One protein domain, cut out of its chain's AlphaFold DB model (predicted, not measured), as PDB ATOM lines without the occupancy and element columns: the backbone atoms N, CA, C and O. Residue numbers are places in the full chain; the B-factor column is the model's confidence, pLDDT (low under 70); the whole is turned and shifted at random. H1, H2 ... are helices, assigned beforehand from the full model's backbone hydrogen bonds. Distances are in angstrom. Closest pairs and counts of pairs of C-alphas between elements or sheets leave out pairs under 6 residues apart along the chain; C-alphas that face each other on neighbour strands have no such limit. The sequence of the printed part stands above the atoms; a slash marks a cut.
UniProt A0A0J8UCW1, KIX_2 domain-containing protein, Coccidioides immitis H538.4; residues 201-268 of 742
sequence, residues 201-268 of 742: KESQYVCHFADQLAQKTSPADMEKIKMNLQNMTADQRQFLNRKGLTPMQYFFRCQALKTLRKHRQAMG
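This is residues 201 to 268 of the 742 residues of the protein "KIX_2 domain-containing protein" of Coccidioides immitis H538.4 (UniProt A0A0J8UCW1). The long helix H4 is crossed by H1 as a skewed X, with the shorter H2 and H3 near H4's first residues; residues 261 to 268 stick out. The 68 printed residues hold four named helices, H1 to H4 in order, and no named strand: all helix. The whole is only just compact, close to loose, with a radius of gyration of the C-alphas of 13.2 A and spans of 39 by 28 by 17 A.

Find C-alpha 247 at (92.116, 76.386, 260.467); from there H4 runs 29.1 A to residue 266. H1, residues 201 to 216, starts at (75.015, 90.744, 260.427) and runs 22.5 A. H2 is residues 219 to 228, H3 residues 234 to 242.

H4 and H1 touch at a steep tilt of 62 degrees, opposite ways; their closest C-alphas, Phe 252 and Ala 210, are 4.7 A apart. H3 and H4 only just touch, only at the corner, with 3 pairs of C-alphas within 8 A, the closest Leu 240 and Pro 247 at 6.9 A; H4 uses residues 247 to 250 alone. H2 is close to H4 but not clearly touching, C-alphas 226 and 248 being closest at 7.2 A. H1 and H3 are apart. In H1, H2, H3 and H4 every O i to N i+4 pair is within hydrogen-bond range.

The printed part has no cut, and its three links are tight. Look for pLDDT under 70 at residue 232 and residues 266 to 268.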
ATOM      1  N   LYS A 201      74.760  90.034 259.161       76.69
ATOM      2  CA  LYS A 201      75.015  90.744 260.427       76.69
ATOM      3  C   LYS A 201      75.539  89.820 261.538       76.69
ATOM      4  O   LYS A 201      76.426  90.207 262.296       76.69
ATOM      5  N   GLU A 202      75.025  88.593 261.626       77.81
ATOM      6  CA  GLU A 202      75.519  87.575 262.566       77.81
ATOM      7  C   GLU A 202      76.908  87.066 262.163       77.81
ATOM      8  O   GLU A 202      77.759  86.871 263.025       77.81
ATOM      9  N   SER A 203      77.164  86.909 260.861       79.88
ATOM     10  CA  SER A 203      78.465  86.517 260.315       79.88
ATOM     11  C   SER A 203      79.542  87.563 260.625       79.88
ATOM     12  O   SER A 203      80.597  87.213 261.154       79.88
ATOM     13  N   GLN A 204      79.259  88.855 260.416       82.38
ATOM     14  CA  GLN A 204      80.159  89.950 260.806       82.38
ATOM     15  C   GLN A 204      80.435  89.969 262.319       82.38
ATOM     16  O   GLN A 204      81.594  90.063 262.725       82.38
ATOM     17  N   TYR A 205      79.401  89.801 263.155       85.50
ATOM     18  CA  TYR A 205      79.564  89.689 264.609       85.50
ATOM     19  C   TYR A 205      80.439  88.486 265.005       85.50
ATOM     20  O   TYR A 205      81.347  88.626 265.823       85.50
ATOM     21  N   VAL A 206      80.211  87.317 264.394       84.06
ATOM     22  CA  VAL A 206      81.007  86.098 264.614       84.06
ATOM     23  C   VAL A 206      82.460  86.283 264.175       84.06
ATOM     24  O   VAL A 206      83.342  85.779 264.862       84.06
ATOM     25  N   CYS A 207      82.730  87.020 263.093       84.62
ATOM     26  CA  CYS A 207      84.095  87.353 262.678       84.62
ATOM     27  C   CYS A 207      84.780  88.250 263.716       84.62
ATOM     28  O   CYS A 207      85.746  87.823 264.337       84.62
ATOM     29  N   HIS A 208      84.219  89.430 263.997       87.44
ATOM     30  CA  HIS A 208      84.803  90.388 264.941       87.44
ATOM     31  C   HIS A 208      84.993  89.797 266.352       87.44
ATOM     32  O   HIS A 208      86.001  90.046 267.013       87.44
ATOM     33  N   PHE A 209      84.053  88.970 266.822       86.19
ATOM     34  CA  PHE A 209      84.185  88.294 268.112       86.19
ATOM     35  C   PHE A 209      85.204  87.139 268.077       86.19
ATOM     36  O   PHE A 209      85.904  86.931 269.065       86.19
ATOM     37  N   ALA A 210      85.356  86.427 266.955       87.81
ATOM     38  CA  ALA A 210      86.423  85.441 266.771       87.81
ATOM     39  C   ALA A 210      87.816  86.088 266.748       87.81
ATOM     40  O   ALA A 210      88.733  85.573 267.381       87.81
ATOM     41  N   ASP A 211      87.962  87.236 266.086       88.31
ATOM     42  CA  ASP A 211      89.222  87.979 266.040       88.31
ATOM     43  C   ASP A 211      89.569  88.554 267.428       88.31
ATOM     44  O   ASP A 211      90.719  88.475 267.864       88.31
ATOM     45  N   GLN A 212      88.572  89.011 268.201       87.81
ATOM     46  CA  GLN A 212      88.772  89.392 269.606       87.81
ATOM     47  C   GLN A 212      89.160  88.196 270.498       87.81
ATOM     48  O   GLN A 212      89.993  88.348 271.391       87.81
ATOM     49  N   LEU A 213      88.589  87.004 270.274       87.31
ATOM     50  CA  LEU A 213      89.004  85.782 270.976       87.31
ATOM     51  C   LEU A 213      90.449  85.400 270.625       87.31
ATOM     52  O   LEU A 213      91.212  85.053 271.525       87.31
ATOM     53  N   ALA A 214      90.850  85.526 269.358       87.69
ATOM     54  CA  ALA A 214      92.223  85.279 268.923       87.69
ATOM     55  C   ALA A 214      93.217  86.243 269.594       87.69
ATOM     56  O   ALA A 214      94.215  85.795 270.149       87.69
ATOM     57  N   GLN A 215      92.910  87.547 269.627       87.00
ATOM     58  CA  GLN A 215      93.734  88.570 270.290       87.00
ATOM     59  C   GLN A 215      93.843  88.379 271.812       87.00
ATOM     60  O   GLN A 215      94.863  88.726 272.401       87.00
ATOM     61  N   LYS A 216      92.803  87.833 272.458       84.62
ATOM     62  CA  LYS A 216      92.772  87.551 273.905       84.62
ATOM     63  C   LYS A 216      93.302  86.158 274.280       84.62
ATOM     64  O   LYS A 216      93.359  85.836 275.464       84.62
ATOM     65  N   THR A 217      93.669  85.325 273.307       87.31
ATOM     66  CA  THR A 217      94.248  83.998 273.560       87.31
ATOM     67  C   THR A 217      95.741  84.135 273.862       87.31
ATOM     68  O   THR A 217      96.458  84.816 273.132       87.31
ATOM     69  N   SER A 218      96.231  83.484 274.924       86.25
ATOM     70  CA  SER A 218      97.656  83.550 275.277       86.25
ATOM     71  C   SER A 218      98.534  82.939 274.167       86.25
ATOM     72  O   SER A 218      98.077  82.026 273.473       86.25
ATOM     73  N   PRO A 219      99.803  83.361 273.996       82.62
ATOM     74  CA  PRO A 219     100.695  82.759 273.000       82.62
ATOM     75  C   PRO A 219     100.844  81.238 273.170       82.62
ATOM     76  O   PRO A 219     100.791  80.503 272.186       82.62
ATOM     77  N   ALA A 220     100.930  80.767 274.419       81.75
ATOM     78  CA  ALA A 220     101.028  79.348 274.749       81.75
ATOM     79  C   ALA A 220      99.740  78.574 274.410       81.75
ATOM     80  O   ALA A 220      99.807  77.462 273.893       81.75
ATOM     81  N   ASP A 221      98.557  79.149 274.647       82.12
ATOM     82  CA  ASP A 221      97.288  78.506 274.281       82.12
ATOM     83  C   ASP A 221      97.037  78.556 272.771       82.12
ATOM     84  O   ASP A 221      96.535  77.590 272.199       82.12
ATOM     85  N   MET A 222      97.459  79.626 272.093       83.06
ATOM     86  CA  MET A 222      97.473  79.695 270.632       83.06
ATOM     87  C   MET A 222      98.360  78.594 270.034       83.06
ATOM     88  O   MET A 222      97.995  78.019 269.010       83.06
ATOM     89  N   GLU A 223      99.487  78.258 270.662       85.19
ATOM     90  CA  GLU A 223     100.333  77.139 270.240       85.19
ATOM     91  C   GLU A 223      99.683  75.771 270.507       85.19
ATOM     92  O   GLU A 223      99.608  74.956 269.586       85.19
ATOM     93  N   LYS A 224      99.082  75.546 271.690       86.50
ATOM     94  CA  LYS A 224      98.260  74.343 271.966       86.50
ATOM     95  C   LYS A 224      97.161  74.155 270.907       86.50
ATOM     96  O   LYS A 224      96.974  73.054 270.389       86.50
ATOM     97  N   ILE A 225      96.454  75.233 270.552       85.00
ATOM     98  CA  ILE A 225      95.399  75.219 269.528       85.00
ATOM     99  C   ILE A 225      95.999  74.927 268.143       85.00
ATOM    100  O   ILE A 225      95.457  74.089 267.425       85.00
ATOM    101  N   LYS A 226      97.143  75.524 267.774       83.56
ATOM    102  CA  LYS A 226      97.861  75.194 266.526       83.56
ATOM    103  C   LYS A 226      98.295  73.726 266.464       83.56
ATOM    104  O   LYS A 226      98.224  73.143 265.386       83.56
ATOM    105  N   MET A 227      98.719  73.112 267.571       82.06
ATOM    106  CA  MET A 227      99.044  71.679 267.617       82.06
ATOM    107  C   MET A 227      97.795  70.804 267.468       82.06
ATOM    108  O   MET A 227      97.785  69.887 266.651       82.06
ATOM    109  N   ASN A 228      96.695  71.124 268.156       80.12
ATOM    110  CA  ASN A 228      95.435  70.395 267.976       80.12
ATOM    111  C   ASN A 228      94.909  70.510 266.527       80.12
ATOM    112  O   ASN A 228      94.494  69.519 265.929       80.12
ATOM    113  N   LEU A 229      95.035  71.696 265.920       82.25
ATOM    114  CA  LEU A 229      94.712  71.963 264.516       82.25
ATOM    115  C   LEU A 229      95.745  71.414 263.512       82.25
ATOM    116  O   LEU A 229      95.478  71.460 262.310       82.25
ATOM    117  N   GLN A 230      96.896  70.879 263.935       76.19
ATOM    118  CA  GLN A 230      97.808  70.144 263.043       76.19
ATOM    119  C   GLN A 230      97.274  68.740 262.722       76.19
ATOM    120  O   GLN A 230      97.385  68.301 261.579       76.19
ATOM    121  N   ASN A 231      96.543  68.114 263.647       75.62
ATOM    122  CA  ASN A 231      95.899  66.806 263.444       75.62
ATOM    123  C   ASN A 231      94.682  66.840 262.487       75.62
ATOM    124  O   ASN A 231      94.064  65.810 262.223       75.62
ATOM    125  N   MET A 232      94.316  68.016 261.968       69.69
ATOM    126  CA  MET A 232      93.219  68.205 261.013       69.69
ATOM    127  C   MET A 232      93.602  67.686 259.610       69.69
ATOM    128  O   MET A 232      94.682  68.020 259.103       69.69
ATOM    129  N   THR A 233      92.731  66.888 258.974       79.88
ATOM    130  CA  THR A 233      93.071  66.124 257.752       79.88
ATOM    131  C   THR A 233      93.271  67.007 256.515       79.88
ATOM    132  O   THR A 233      92.851  68.167 256.475       79.88
ATOM    133  N   ALA A 234      93.908  66.460 255.473       77.81
ATOM    134  CA  ALA A 234      94.161  67.177 254.222       77.81
ATOM    135  C   ALA A 234      92.864  67.699 253.570       77.81
ATOM    136  O   ALA A 234      92.795  68.870 253.198       77.81
ATOM    137  N   ASP A 235      91.809  66.884 253.524       81.62
ATOM    138  CA  ASP A 235      90.512  67.250 252.933       81.62
ATOM    139  C   ASP A 235      89.838  68.388 253.712       81.62
ATOM    140  O   ASP A 235      89.280  69.319 253.131       81.62
ATOM    141  N   GLN A 236      89.954  68.363 255.042       78.31
ATOM    142  CA  GLN A 236      89.453  69.416 255.927       78.31
ATOM    143  C   GLN A 236      90.210  70.738 255.712       78.31
ATOM    144  O   GLN A 236      89.599  71.810 255.716       78.31
ATOM    145  N   ARG A 237      91.526  70.680 255.455       81.44
ATOM    146  CA  ARG A 237      92.332  71.855 255.068       81.44
ATOM    147  C   ARG A 237      91.901  72.397 253.709       81.44
ATOM    148  O   ARG A 237      91.730  73.605 253.578       81.44
ATOM    149  N   GLN A 238      91.685  71.529 252.722       81.06
ATOM    150  CA  GLN A 238      91.233  71.931 251.388       81.06
ATOM    151  C   GLN A 238      89.822  72.538 251.410       81.06
ATOM    152  O   GLN A 238      89.598  73.568 250.774       81.06
ATOM    153  N   PHE A 239      88.889  71.975 252.184       81.56
ATOM    154  CA  PHE A 239      87.550  72.540 252.392       81.56
ATOM    155  C   PHE A 239      87.610  73.955 252.982       81.56
ATOM    156  O   PHE A 239      86.918  74.852 252.498       81.56
ATOM    157  N   LEU A 240      88.458  74.181 253.991       83.50
ATOM    158  CA  LEU A 240      88.647  75.512 254.571       83.50
ATOM    159  C   LEU A 240      89.314  76.492 253.606       83.50
ATOM    160  O   LEU A 240      88.846  77.623 253.479       83.50
ATOM    161  N   ASN A 241      90.331  76.045 252.867       82.56
ATOM    162  CA  ASN A 241      91.002  76.872 251.869       82.56
ATOM    163  C   ASN A 241      90.027  77.299 250.751       82.56
ATOM    164  O   ASN A 241      89.968  78.473 250.397       82.56
ATOM    165  N   ARG A 242      89.149  76.390 250.292       81.62
ATOM    166  CA  ARG A 242      88.035  76.700 249.369       81.62
ATOM    167  C   ARG A 242      87.024  77.713 249.921       81.62
ATOM    168  O   ARG A 242      86.296  78.311 249.136       81.62
ATOM    169  N   LYS A 243      86.961  77.908 251.242       77.25
ATOM    170  CA  LYS A 243      86.135  78.930 251.909       77.25
ATOM    171  C   LYS A 243      86.919  80.187 252.318       77.25
ATOM    172  O   LYS A 243      86.369  81.024 253.027       77.25
ATOM    173  N   GLY A 244      88.186  80.325 251.910       80.19
ATOM    174  CA  GLY A 244      89.040  81.453 252.298       80.19
ATOM    175  C   GLY A 244      89.318  81.524 253.805       80.19
ATOM    176  O   GLY A 244      89.521  82.607 254.348       80.19
ATOM    177  N   LEU A 245      89.271  80.384 254.503       83.06
ATOM    178  CA  LEU A 245      89.450  80.286 255.951       83.06
ATOM    179  C   LEU A 245      90.738  79.541 256.294       83.06
ATOM    180  O   LEU A 245      90.995  78.450 255.790       83.06
ATOM    181  N   THR A 246      91.509  80.070 257.241       87.00
ATOM    182  CA  THR A 246      92.540  79.272 257.919       87.00
ATOM    183  C   THR A 246      91.909  78.355 258.979       87.00
ATOM    184  O   THR A 246      90.851  78.685 259.530       87.00
ATOM    185  N   PRO A 247      92.566  77.237 259.357       83.69
ATOM    186  CA  PRO A 247      92.116  76.386 260.467       83.69
ATOM    187  C   PRO A 247      91.928  77.164 261.777       83.69
ATOM    188  O   PRO A 247      90.972  76.924 262.512       83.69
ATOM    189  N   MET A 248      92.802  78.145 262.033       84.94
ATOM    190  CA  MET A 248      92.764  78.987 263.232       84.94
ATOM    191  C   MET A 248      91.531  79.905 263.252       84.94
ATOM    192  O   MET A 248      90.819  79.972 264.252       84.94
ATOM    193  N   GLN A 249      91.230  80.573 262.131       86.38
ATOM    194  CA  GLN A 249      90.034  81.414 262.007       86.38
ATOM    195  C   GLN A 249      88.750  80.586 262.099       86.38
ATOM    196  O   GLN A 249      87.795  81.018 262.740       86.38
ATOM    197  N   TYR A 250      88.716  79.392 261.496       85.56
ATOM    198  CA  TYR A 250      87.568  78.491 261.616       85.56
ATOM    199  C   TYR A 250      87.329  78.073 263.075       85.56
ATOM    200  O   TYR A 250      86.199  78.177 263.552       85.56
ATOM    201  N   PHE A 251      88.381  77.699 263.814       88.38
ATOM    202  CA  PHE A 251      88.289  77.361 265.238       88.38
ATOM    203  C   PHE A 251      87.653  78.492 266.062       88.38
ATOM    204  O   PHE A 251      86.639  78.275 266.734       88.38
ATOM    205  N   PHE A 252      88.180  79.719 265.960       90.50
ATOM    206  CA  PHE A 252      87.640  80.853 266.715       90.50
ATOM    207  C   PHE A 252      86.238  81.273 266.245       90.50
ATOM    208  O   PHE A 252      85.401  81.604 267.085       90.50
ATOM    209  N   ARG A 253      85.910  81.176 264.947       85.06
ATOM    210  CA  ARG A 253      84.539  81.412 264.443       85.06
ATOM    211  C   ARG A 253      83.551  80.367 264.969       85.06
ATOM    212  O   ARG A 253      82.446  80.731 265.367       85.06
ATOM    213  N   CYS A 254      83.947  79.098 265.085       84.62
ATOM    214  CA  CYS A 254      83.152  78.066 265.758       84.62
ATOM    215  C   CYS A 254      82.987  78.324 267.267       84.62
ATOM    216  O   CYS A 254      81.935  78.010 267.829       84.62
ATOM    217  N   GLN A 255      83.991  78.896 267.937       83.50
ATOM    218  CA  GLN A 255      83.909  79.274 269.352       83.50
ATOM    219  C   GLN A 255      82.968  80.475 269.561       83.50
ATOM    220  O   GLN A 255      82.065  80.407 270.397       83.50
ATOM    221  N   ALA A 256      83.094  81.516 268.735       86.00
ATOM    222  CA  ALA A 256      82.192  82.667 268.697       86.00
ATOM    223  C   ALA A 256      80.729  82.255 268.425       86.00
ATOM    224  O   ALA A 256      79.814  82.702 269.121       86.00
ATOM    225  N   LEU A 257      80.509  81.331 267.483       83.38
ATOM    226  CA  LEU A 257      79.197  80.751 267.174       83.38
ATOM    227  C   LEU A 257      78.520  80.081 268.377       83.38
ATOM    228  O   LEU A 257      77.316  80.255 268.577       83.38
ATOM    229  N   LYS A 258      79.269  79.319 269.188       83.81
ATOM    230  CA  LYS A 258      78.732  78.668 270.398       83.81
ATOM    231  C   LYS A 258      78.210  79.709 271.393       83.81
ATOM    232  O   LYS A 258      77.123  79.533 271.945       83.81
ATOM    233  N   THR A 259      78.935  80.814 271.565       80.69
ATOM    234  CA  THR A 259      78.528  81.939 272.422       80.69
ATOM    235  C   THR A 259      77.284  82.647 271.881       80.69
ATOM    236  O   THR A 259      76.326  82.832 272.633       80.69
ATOM    237  N   LEU A 260      77.233  82.958 270.578       81.00
ATOM    238  CA  LEU A 260      76.055  83.566 269.940       81.00
ATOM    239  C   LEU A 260      74.808  82.668 270.066       81.00
ATOM    240  O   LEU A 260      73.733  83.142 270.436       81.00
ATOM    241  N   ARG A 261      74.954  81.358 269.834       79.88
ATOM    242  CA  ARG A 261      73.874  80.365 269.973       79.88
ATOM    243  C   ARG A 261      73.341  80.297 271.408       79.88
ATOM    244  O   ARG A 261      72.127  80.327 271.601       79.88
ATOM    245  N   LYS A 262      74.232  80.288 272.408       79.06
ATOM    246  CA  LYS A 262      73.871  80.331 273.836       79.06
ATOM    247  C   LYS A 262      73.157  81.637 274.210       79.06
ATOM    248  O   LYS A 262      72.184  81.604 274.959       79.06
ATOM    249  N   HIS A 263      73.590  82.774 273.662       76.81
ATOM    250  CA  HIS A 263      72.938  84.068 273.880       76.81
ATOM    251  C   HIS A 263      71.520  84.109 273.285       76.81
ATOM    252  O   HIS A 263      70.575  84.470 273.987       76.81
ATOM    253  N   ARG A 264      71.330  83.648 272.038       74.62
ATOM    254  CA  ARG A 264      69.997  83.560 271.408       74.62
ATOM    255  C   ARG A 264      69.034  82.645 272.174       74.62
ATOM    256  O   ARG A 264      67.856  82.973 272.281       74.62
ATOM    257  N   GLN A 265      69.530  81.544 272.747       70.44
ATOM    258  CA  GLN A 265      68.746  80.666 273.626       70.44
ATOM    259  C   GLN A 265      68.340  81.362 274.935       70.44
ATOM    260  O   GLN A 265      67.179  81.282 275.325       70.44
ATOM    261  N   ALA A 266      69.256  82.087 275.586       68.25
ATOM    262  CA  ALA A 266      68.965  82.826 276.820       68.25
ATOM    263  C   ALA A 266      67.959  83.981 276.621       68.25
ATOM    264  O   ALA A 266      67.217  84.309 277.542       68.25
ATOM    265  N   MET A 267      67.915  84.569 275.422       63.62
ATOM    266  CA  MET A 267      66.992  85.651 275.047       63.62
ATOM    267  C   MET A 267      65.647  85.159 274.475       63.62
ATOM    268  O   MET A 267      64.839  85.973 274.038       63.62
ATOM    269  N   GLY A 268      65.405  83.843 274.406       57.41
ATOM    270  CA  GLY A 268      64.164  83.264 273.869       57.41
ATOM    271  C   GLY A 268      63.952  83.412 272.352       57.41
ATOM    272  O   GLY A 268      62.994  82.857 271.820       57.41
TER     273      GLY A 268